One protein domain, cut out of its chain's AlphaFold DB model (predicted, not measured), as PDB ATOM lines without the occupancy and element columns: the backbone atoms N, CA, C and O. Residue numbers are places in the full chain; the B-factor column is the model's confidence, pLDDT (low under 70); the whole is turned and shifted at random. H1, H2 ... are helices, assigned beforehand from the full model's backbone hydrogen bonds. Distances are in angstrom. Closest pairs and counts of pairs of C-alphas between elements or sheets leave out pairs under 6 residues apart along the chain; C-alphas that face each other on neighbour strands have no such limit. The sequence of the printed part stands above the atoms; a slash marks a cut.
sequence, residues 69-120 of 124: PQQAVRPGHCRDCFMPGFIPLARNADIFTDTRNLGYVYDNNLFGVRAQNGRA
ATOM      1  N   PRO A  69      27.010   8.457  14.058       96.12
ATOM      2  CA  PRO A  69      26.441   9.079  12.871       96.12
ATOM      3  C   PRO A  69      27.480   9.876  12.069       96.12
ATOM      4  O   PRO A  69      28.268  10.660  12.600       96.12
ATOM      5  N   GLN A  70      27.451   9.707  10.745       96.88
ATOM      6  CA  GLN A  70      28.313  10.454   9.821       96.88
ATOM      7  C   GLN A  70      27.714  11.807   9.405       96.88
ATOM      8  O   GLN A  70      28.437  12.718   9.015       96.88
ATOM      9  N   GLN A  71      26.390  11.942   9.449       96.25
ATOM     10  CA  GLN A  71      25.660  13.121   8.978       96.25
ATOM     11  C   GLN A  71      24.591  13.518   9.998       96.25
ATOM     12  O   GLN A  71      24.315  12.762  10.926       96.25
ATOM     13  N   ALA A  72      23.992  14.701   9.818       95.38
ATOM     14  CA  ALA A  72      22.974  15.256  10.720       95.38
ATOM     15  C   ALA A  72      23.443  15.395  12.185       95.38
ATOM     16  O   ALA A  72      22.657  15.296  13.124       95.38
ATOM     17  N   VAL A  73      24.738  15.659  12.371       95.56
ATOM     18  CA  VAL A  73      25.378  15.913  13.667       95.56
ATOM     19  C   VAL A  73      25.899  17.340  13.744       95.56
ATOM     20  O   VAL A  73      26.066  18.015  12.725       95.56
ATOM     21  N   ARG A  74      26.203  17.802  14.960       94.75
ATOM     22  CA  ARG A  74      26.884  19.086  15.159       94.75
ATOM     23  C   ARG A  74      28.294  19.057  14.538       94.75
ATOM     24  O   ARG A  74      28.907  17.987  14.479       94.75
ATOM     25  N   PRO A  75      28.832  20.207  14.088       96.06
ATOM     26  CA  PRO A  75      30.177  20.276  13.516       96.06
ATOM     27  C   PRO A  75      31.235  19.646  14.433       96.06
ATOM     28  O   PRO A  75      31.256  19.931  15.625       96.06
ATOM     29  N   GLY A  76      32.094  18.783  13.881       95.00
ATOM     30  CA  GLY A  76      33.144  18.070  14.627       95.00
ATOM     31  C   GLY A  76      32.720  16.733  15.256       95.00
ATOM     32  O   GLY A  76      33.584  15.929  15.586       95.00
ATOM     33  N   HIS A  77      31.419  16.440  15.347       96.44
ATOM     34  CA  HIS A  77      30.906  15.213  15.982       96.44
ATOM     35  C   HIS A  77      30.651  14.058  14.998       96.44
ATOM     36  O   HIS A  77      30.140  13.015  15.401       96.44
ATOM     37  N   CYS A  78      30.947  14.226  13.704       97.19
ATOM     38  CA  CYS A  78      30.725  13.155  12.736       97.19
ATOM     39  C   CYS A  78      31.748  12.037  12.906       97.19
ATOM     40  O   CYS A  78      32.899  12.299  13.252       97.19
ATOM     41  N   ARG A  79      31.344  10.795  12.636       97.25
ATOM     42  CA  ARG A  79      32.217   9.616  12.748       97.25
ATOM     43  C   ARG A  79      33.594   9.827  12.105       97.25
ATOM     44  O   ARG A  79      34.613   9.596  12.750       97.25
ATOM     45  N   ASP A  80      33.622  10.327  10.874       97.12
ATOM     46  CA  ASP A  80      34.855  10.503  10.100       97.12
ATOM     47  C   ASP A  80      35.466  11.918  10.253       97.12
ATOM     48  O   ASP A  80      36.424  12.261   9.561       97.12
ATOM     49  N   CYS A  81      34.935  12.750  11.159       97.44
ATOM     50  CA  CYS A  81      35.483  14.070  11.483       97.44
ATOM     51  C   CYS A  81      36.747  13.925  12.337       97.44
ATOM     52  O   CYS A  81      36.780  13.123  13.272       97.44
ATOM     53  N   PHE A  82      37.760  14.749  12.057       97.81
ATOM     54  CA  PHE A  82      38.931  14.879  12.921       97.81
ATOM     55  C   PHE A  82      38.567  15.588  14.228       97.81
ATOM     56  O   PHE A  82      37.871  16.604  14.208       97.81
ATOM     57  N   MET A  83      39.072  15.070  15.346       97.12
ATOM     58  CA  MET A  83      38.934  15.701  16.653       97.12
ATOM     59  C   MET A  83      39.796  16.972  16.704       97.12
ATOM     60  O   MET A  83      41.016  16.892  16.516       97.12
ATOM     61  N   PRO A  84      39.203  18.157  16.943       94.81
ATOM     62  CA  PRO A  84      39.956  19.406  16.994       94.81
ATOM     63  C   PRO A  84      41.036  19.389  18.083       94.81
ATOM     64  O   PRO A  84      40.788  18.949  19.201       94.81
ATOM     65  N   GLY A  85      42.227  19.904  17.767       92.88
ATOM     66  CA  GLY A  85      43.334  20.037  18.725       92.88
ATOM     67  C   GLY A  85      44.240  18.808  18.877       92.88
ATOM     68  O   GLY A  85      45.263  18.912  19.548       92.88
ATOM     69  N   PHE A  86      43.929  17.679  18.230       94.88
ATOM     70  CA  PHE A  86      44.782  16.484  18.241       94.88
ATOM     71  C   PHE A  86      45.802  16.488  17.092       94.88
ATOM     72  O   PHE A  86      45.454  16.732  15.934       94.88
ATOM     73  N   ILE A  87      47.069  16.199  17.418       94.00
ATOM     74  CA  ILE A  87      48.176  16.030  16.465       94.00
ATOM     75  C   ILE A  87      48.983  14.779  16.881       94.00
ATOM     76  O   ILE A  87      49.467  14.752  18.014       94.00
ATOM     77  N   PRO A  88      49.168  13.763  16.009       94.44
ATOM     78  CA  PRO A  88      48.677  13.675  14.630       94.44
ATOM     79  C   PRO A  88      47.144  13.597  14.552       94.44
ATOM     80  O   PRO A  88      46.468  13.387  15.556       94.44
ATOM     81  N   LEU A  89      46.599  13.809  13.350       96.38
ATOM     82  CA  LEU A  89      45.154  13.826  13.129       96.38
ATOM     83  C   LEU A  89      44.517  12.489  13.534       96.38
ATOM     84  O   LEU A  89      44.926  11.437  13.046       96.38
ATOM     85  N   ALA A  90      43.481  12.560  14.368       96.75
ATOM     86  CA  ALA A  90      42.680  11.422  14.812       96.75
ATOM     87  C   ALA A  90      41.191  11.719  14.601       96.75
ATOM     88  O   ALA A  90      40.738  12.837  14.859       96.75
ATOM     89  N   ARG A  91      40.430  10.742  14.107       97.56
ATOM     90  CA  ARG A  91      38.979  10.841  13.892       97.56
ATOM     91  C   ARG A  91      38.215  10.261  15.074       97.56
ATOM     92  O   ARG A  91      38.738   9.411  15.788       97.56
ATOM     93  N   ASN A  92      36.942  10.631  15.215       97.31
ATOM     94  CA  ASN A  92      36.057   9.995  16.200       97.31
ATOM     95  C   ASN A  92      35.993   8.463  16.000       97.31
ATOM     96  O   ASN A  92      36.010   7.712  16.968       97.31
ATOM     97  N   ALA A  93      35.992   7.991  14.747       97.19
ATOM     98  CA  ALA A  93      36.029   6.563  14.416       97.19
ATOM     99  C   ALA A  93      37.290   5.838  14.910       97.19
ATOM    100  O   ALA A  93      37.216   4.655  15.225       97.19
ATOM    101  N   ASP A  94      38.432   6.532  14.965       96.81
ATOM    102  CA  ASP A  94      39.716   5.921  15.330       96.81
ATOM    103  C   ASP A  94      39.769   5.596  16.835       96.81
ATOM    104  O   ASP A  94      40.448   4.655  17.238       96.81
ATOM    105  N   ILE A  95      39.012   6.336  17.656       95.75
ATOM    106  CA  ILE A  95      38.889   6.111  19.106       95.75
ATOM    107  C   ILE A  95      37.621   5.340  19.505       95.75
ATOM    108  O   ILE A  95      37.482   4.943  20.657       95.75
ATOM    109  N   PHE A  96      36.701   5.086  18.570       97.00
ATOM    110  CA  PHE A  96      35.514   4.255  18.800       97.00
ATOM    111  C   PHE A  96      35.848   2.777  18.604       97.00
ATOM    112  O   PHE A  96      35.358   2.092  17.702       97.00
ATOM    113  N   THR A  97      36.756   2.301  19.439       96.00
ATOM    114  CA  THR A  97      37.311   0.959  19.359       96.00
ATOM    115  C   THR A  97      37.468   0.369  20.749       96.00
ATOM    116  O   THR A  97      37.374   1.062  21.760       96.00
ATOM    117  N   ASP A  98      37.717  -0.930  20.786       95.56
ATOM    118  CA  ASP A  98      38.104  -1.609  22.005       95.56
ATOM    119  C   ASP A  98      39.419  -1.027  22.551       95.56
ATOM    120  O   ASP A  98      40.393  -0.879  21.808       95.56
ATOM    121  N   THR A  99      39.472  -0.722  23.845       96.19
ATOM    122  CA  THR A  99      40.630  -0.074  24.483       96.19
ATOM    123  C   THR A  99      41.917  -0.889  24.371       96.19
ATOM    124  O   THR A  99      43.009  -0.314  24.331       96.19
ATOM    125  N   ARG A 100      41.822  -2.211  24.163       95.69
ATOM    126  CA  ARG A 100      42.977  -3.074  23.861       95.69
ATOM    127  C   ARG A 100      43.701  -2.656  22.579       95.69
ATOM    128  O   ARG A 100      44.922  -2.772  22.515       95.69
ATOM    129  N   ASN A 101      42.986  -2.113  21.593       96.75
ATOM    130  CA  ASN A 101      43.580  -1.567  20.368       96.75
ATOM    131  C   ASN A 101      44.279  -0.217  20.603       96.75
ATOM    132  O   ASN A 101      45.101   0.197  19.790       96.75
ATOM    133  N   LEU A 102      43.968   0.450  21.717       96.31
ATOM    134  CA  LEU A 102      44.583   1.704  22.159       96.31
ATOM    135  C   LEU A 102      45.722   1.473  23.168       96.31
ATOM    136  O   LEU A 102      46.385   2.423  23.577       96.31
ATOM    137  N   GLY A 103      45.977   0.218  23.554       97.44
ATOM    138  CA  GLY A 103      47.100  -0.163  24.410       97.44
ATOM    139  C   GLY A 103      46.842  -0.047  25.912       97.44
ATOM    140  O   GLY A 103      47.802  -0.069  26.681       97.44
ATOM    141  N   TYR A 104      45.583   0.051  26.347       96.50
ATOM    142  CA  TYR A 104      45.238   0.050  27.770       96.50
ATOM    143  C   TYR A 104      44.013  -0.819  28.071       96.50
ATOM    144  O   TYR A 104      43.198  -1.107  27.202       96.50
ATOM    145  N   VAL A 105      43.903  -1.249  29.326       95.25
ATOM    146  CA  VAL A 105      42.751  -1.976  29.873       95.25
ATOM    147  C   VAL A 105      42.477  -1.484  31.290       95.25
ATOM    148  O   VAL A 105      43.377  -0.970  31.955       95.25
ATOM    149  N   TYR A 106      41.248  -1.664  31.765       94.00
ATOM    150  CA  TYR A 106      40.900  -1.456  33.168       94.00
ATOM    151  C   TYR A 106      40.970  -2.779  33.934       94.00
ATOM    152  O   TYR A 106      40.506  -3.802  33.439       94.00
ATOM    153  N   ASP A 107      41.488  -2.753  35.165       89.25
ATOM    154  CA  ASP A 107      41.692  -3.960  35.988       89.25
ATOM    155  C   ASP A 107      40.418  -4.799  36.194       89.25
ATOM    156  O   ASP A 107      40.476  -6.016  36.359       89.25
ATOM    157  N   ASN A 108      39.255  -4.145  36.258       84.12
ATOM    158  CA  ASN A 108      37.953  -4.787  36.416       84.12
ATOM    159  C   ASN A 108      36.818  -3.863  35.958       84.12
ATOM    160  O   ASN A 108      36.961  -2.645  36.011       84.12
ATOM    161  N   ASN A 109      35.648  -4.430  35.656       79.00
ATOM    162  CA  ASN A 109      34.406  -3.691  35.386       79.00
ATOM    163  C   ASN A 109      33.537  -3.521  36.649       79.00
ATOM    164  O   ASN A 109      32.309  -3.591  36.589       79.00
ATOM    165  N   LEU A 110      34.168  -3.326  37.817       79.75
ATOM    166  CA  LEU A 110      33.462  -3.018  39.061       79.75
ATOM    167  C   LEU A 110      33.274  -1.506  39.196       79.75
ATOM    168  O   LEU A 110      34.221  -0.720  39.048       79.75
ATOM    169  N   PHE A 111      32.049  -1.117  39.531       79.19
ATOM    170  CA  PHE A 111      31.664   0.267  39.767       79.19
ATOM    171  C   PHE A 111      31.114   0.417  41.191       79.19
ATOM    172  O   PHE A 111      30.100  -0.185  41.550       79.19
ATOM    173  N   GLY A 112      31.791   1.238  42.003       66.75
ATOM    174  CA  GLY A 112      31.460   1.452  43.414       66.75
ATOM    175  C   GLY A 112      31.895   0.310  44.348       66.75
ATOM    176  O   GLY A 112      32.168  -0.808  43.928       66.75
ATOM    177  N   VAL A 113      31.968   0.606  45.650       55.03
ATOM    178  CA  VAL A 113      32.379  -0.354  46.702       55.03
ATOM    179  C   VAL A 113      31.203  -1.239  47.144       55.03
ATOM    180  O   VAL A 113      31.368  -2.384  47.559       55.03
ATOM    181  N   ARG A 114      29.992  -0.687  47.039       52.47
ATOM    182  CA  ARG A 114      28.680  -1.308  47.230       52.47
ATOM    183  C   ARG A 114      27.731  -0.587  46.278       52.47
ATOM    184  O   ARG A 114      27.883   0.622  46.081       52.47
ATOM    185  N   ALA A 115      26.722  -1.264  45.738       48.78
ATOM    186  CA  ALA A 115      25.559  -0.516  45.268       48.78
ATOM    187  C   ALA A 115      25.004   0.283  46.469       48.78
ATOM    188  O   ALA A 115      25.084  -0.193  47.604       48.78
ATOM    189  N   GLN A 116      24.457   1.489  46.266       45.09
ATOM    190  CA  GLN A 116      23.936   2.348  47.356       45.09
ATOM    191  C   GLN A 116      22.908   1.641  48.277       45.09
ATOM    192  O   GLN A 116      22.582   2.137  49.347       45.09
ATOM    193  N   ASN A 117      22.430   0.460  47.882       53.97
ATOM    194  CA  ASN A 117      21.531  -0.436  48.606       53.97
ATOM    195  C   ASN A 117      22.235  -1.586  49.373       53.97
ATOM    196  O   ASN A 117      21.580  -2.566  49.727       53.97
ATOM    197  N   GLY A 118      23.554  -1.530  49.589       49.31
ATOM    198  CA  GLY A 118      24.302  -2.542  50.349       49.31
ATOM    199  C   GLY A 118      24.550  -3.867  49.616       49.31
ATOM    200  O   GLY A 118      25.074  -4.799  50.228       49.31
ATOM    201  N   ARG A 119      24.207  -3.965  48.324       52.91
ATOM    202  CA  ARG A 119      24.462  -5.153  47.495       52.91
ATOM    203  C   ARG A 119      25.885  -5.164  46.943       52.91
ATOM    204  O   ARG A 119      26.558  -4.128  46.905       52.91
ATOM    205  N   ALA A 120      26.313  -6.352  46.514       57.28
ATOM    206  CA  ALA A 120      27.567  -6.539  45.796       57.28
ATOM    207  C   ALA A 120      27.679  -5.533  44.632       57.28
ATOM    208  O   ALA A 120      26.646  -5.160  44.060       57.28
TER     209      ALA A 120
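This is residues 69 to 120 of the 124 residues of the protein "Tyrosinase_Cu-bd domain-containing protein" of Dibothriocephalus latus (UniProt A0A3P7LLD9). There is little regular structure here: a looping stretch, residues 69 to 91, makes one end, two very short helices follow, and a long tail leads away to the other end, with residues 103 to 109 and 113 to 119 sticking out free. The 52 printed residues hold H1, then H2, and no named strand; the class is all helix, though only 8 residues are in named elements. The whole is extended, with a radius of gyration of the C-alphas of 16.9 A, and spans 44 by 28 by 17 A.

Look at H1, residues 92 to 95, and H2, residues 99 to 102, joined by a tight link of three residues. They are close but not clearly touching: their closest C-alphas, of Ile 95 and Leu 102, are 7.8 A apart. Both are too short for an O i to N i+4 pair; in each, the one O i to N i+3 pair is within hydrogen-bond range.

Start at C-alpha 69, (26.441, 9.079, 12.871). Find H1 beginning at C-alpha 92, (36.057, 9.995, 16.200), and H2 ending at C-alpha 102, (44.583, 1.704, 22.159).

The two C-alphas farthest apart, of Pro 88 and Gly 118, are 46.2 A apart. The printed part has no cut; pLDDT is under 70 at residues 112 to 120.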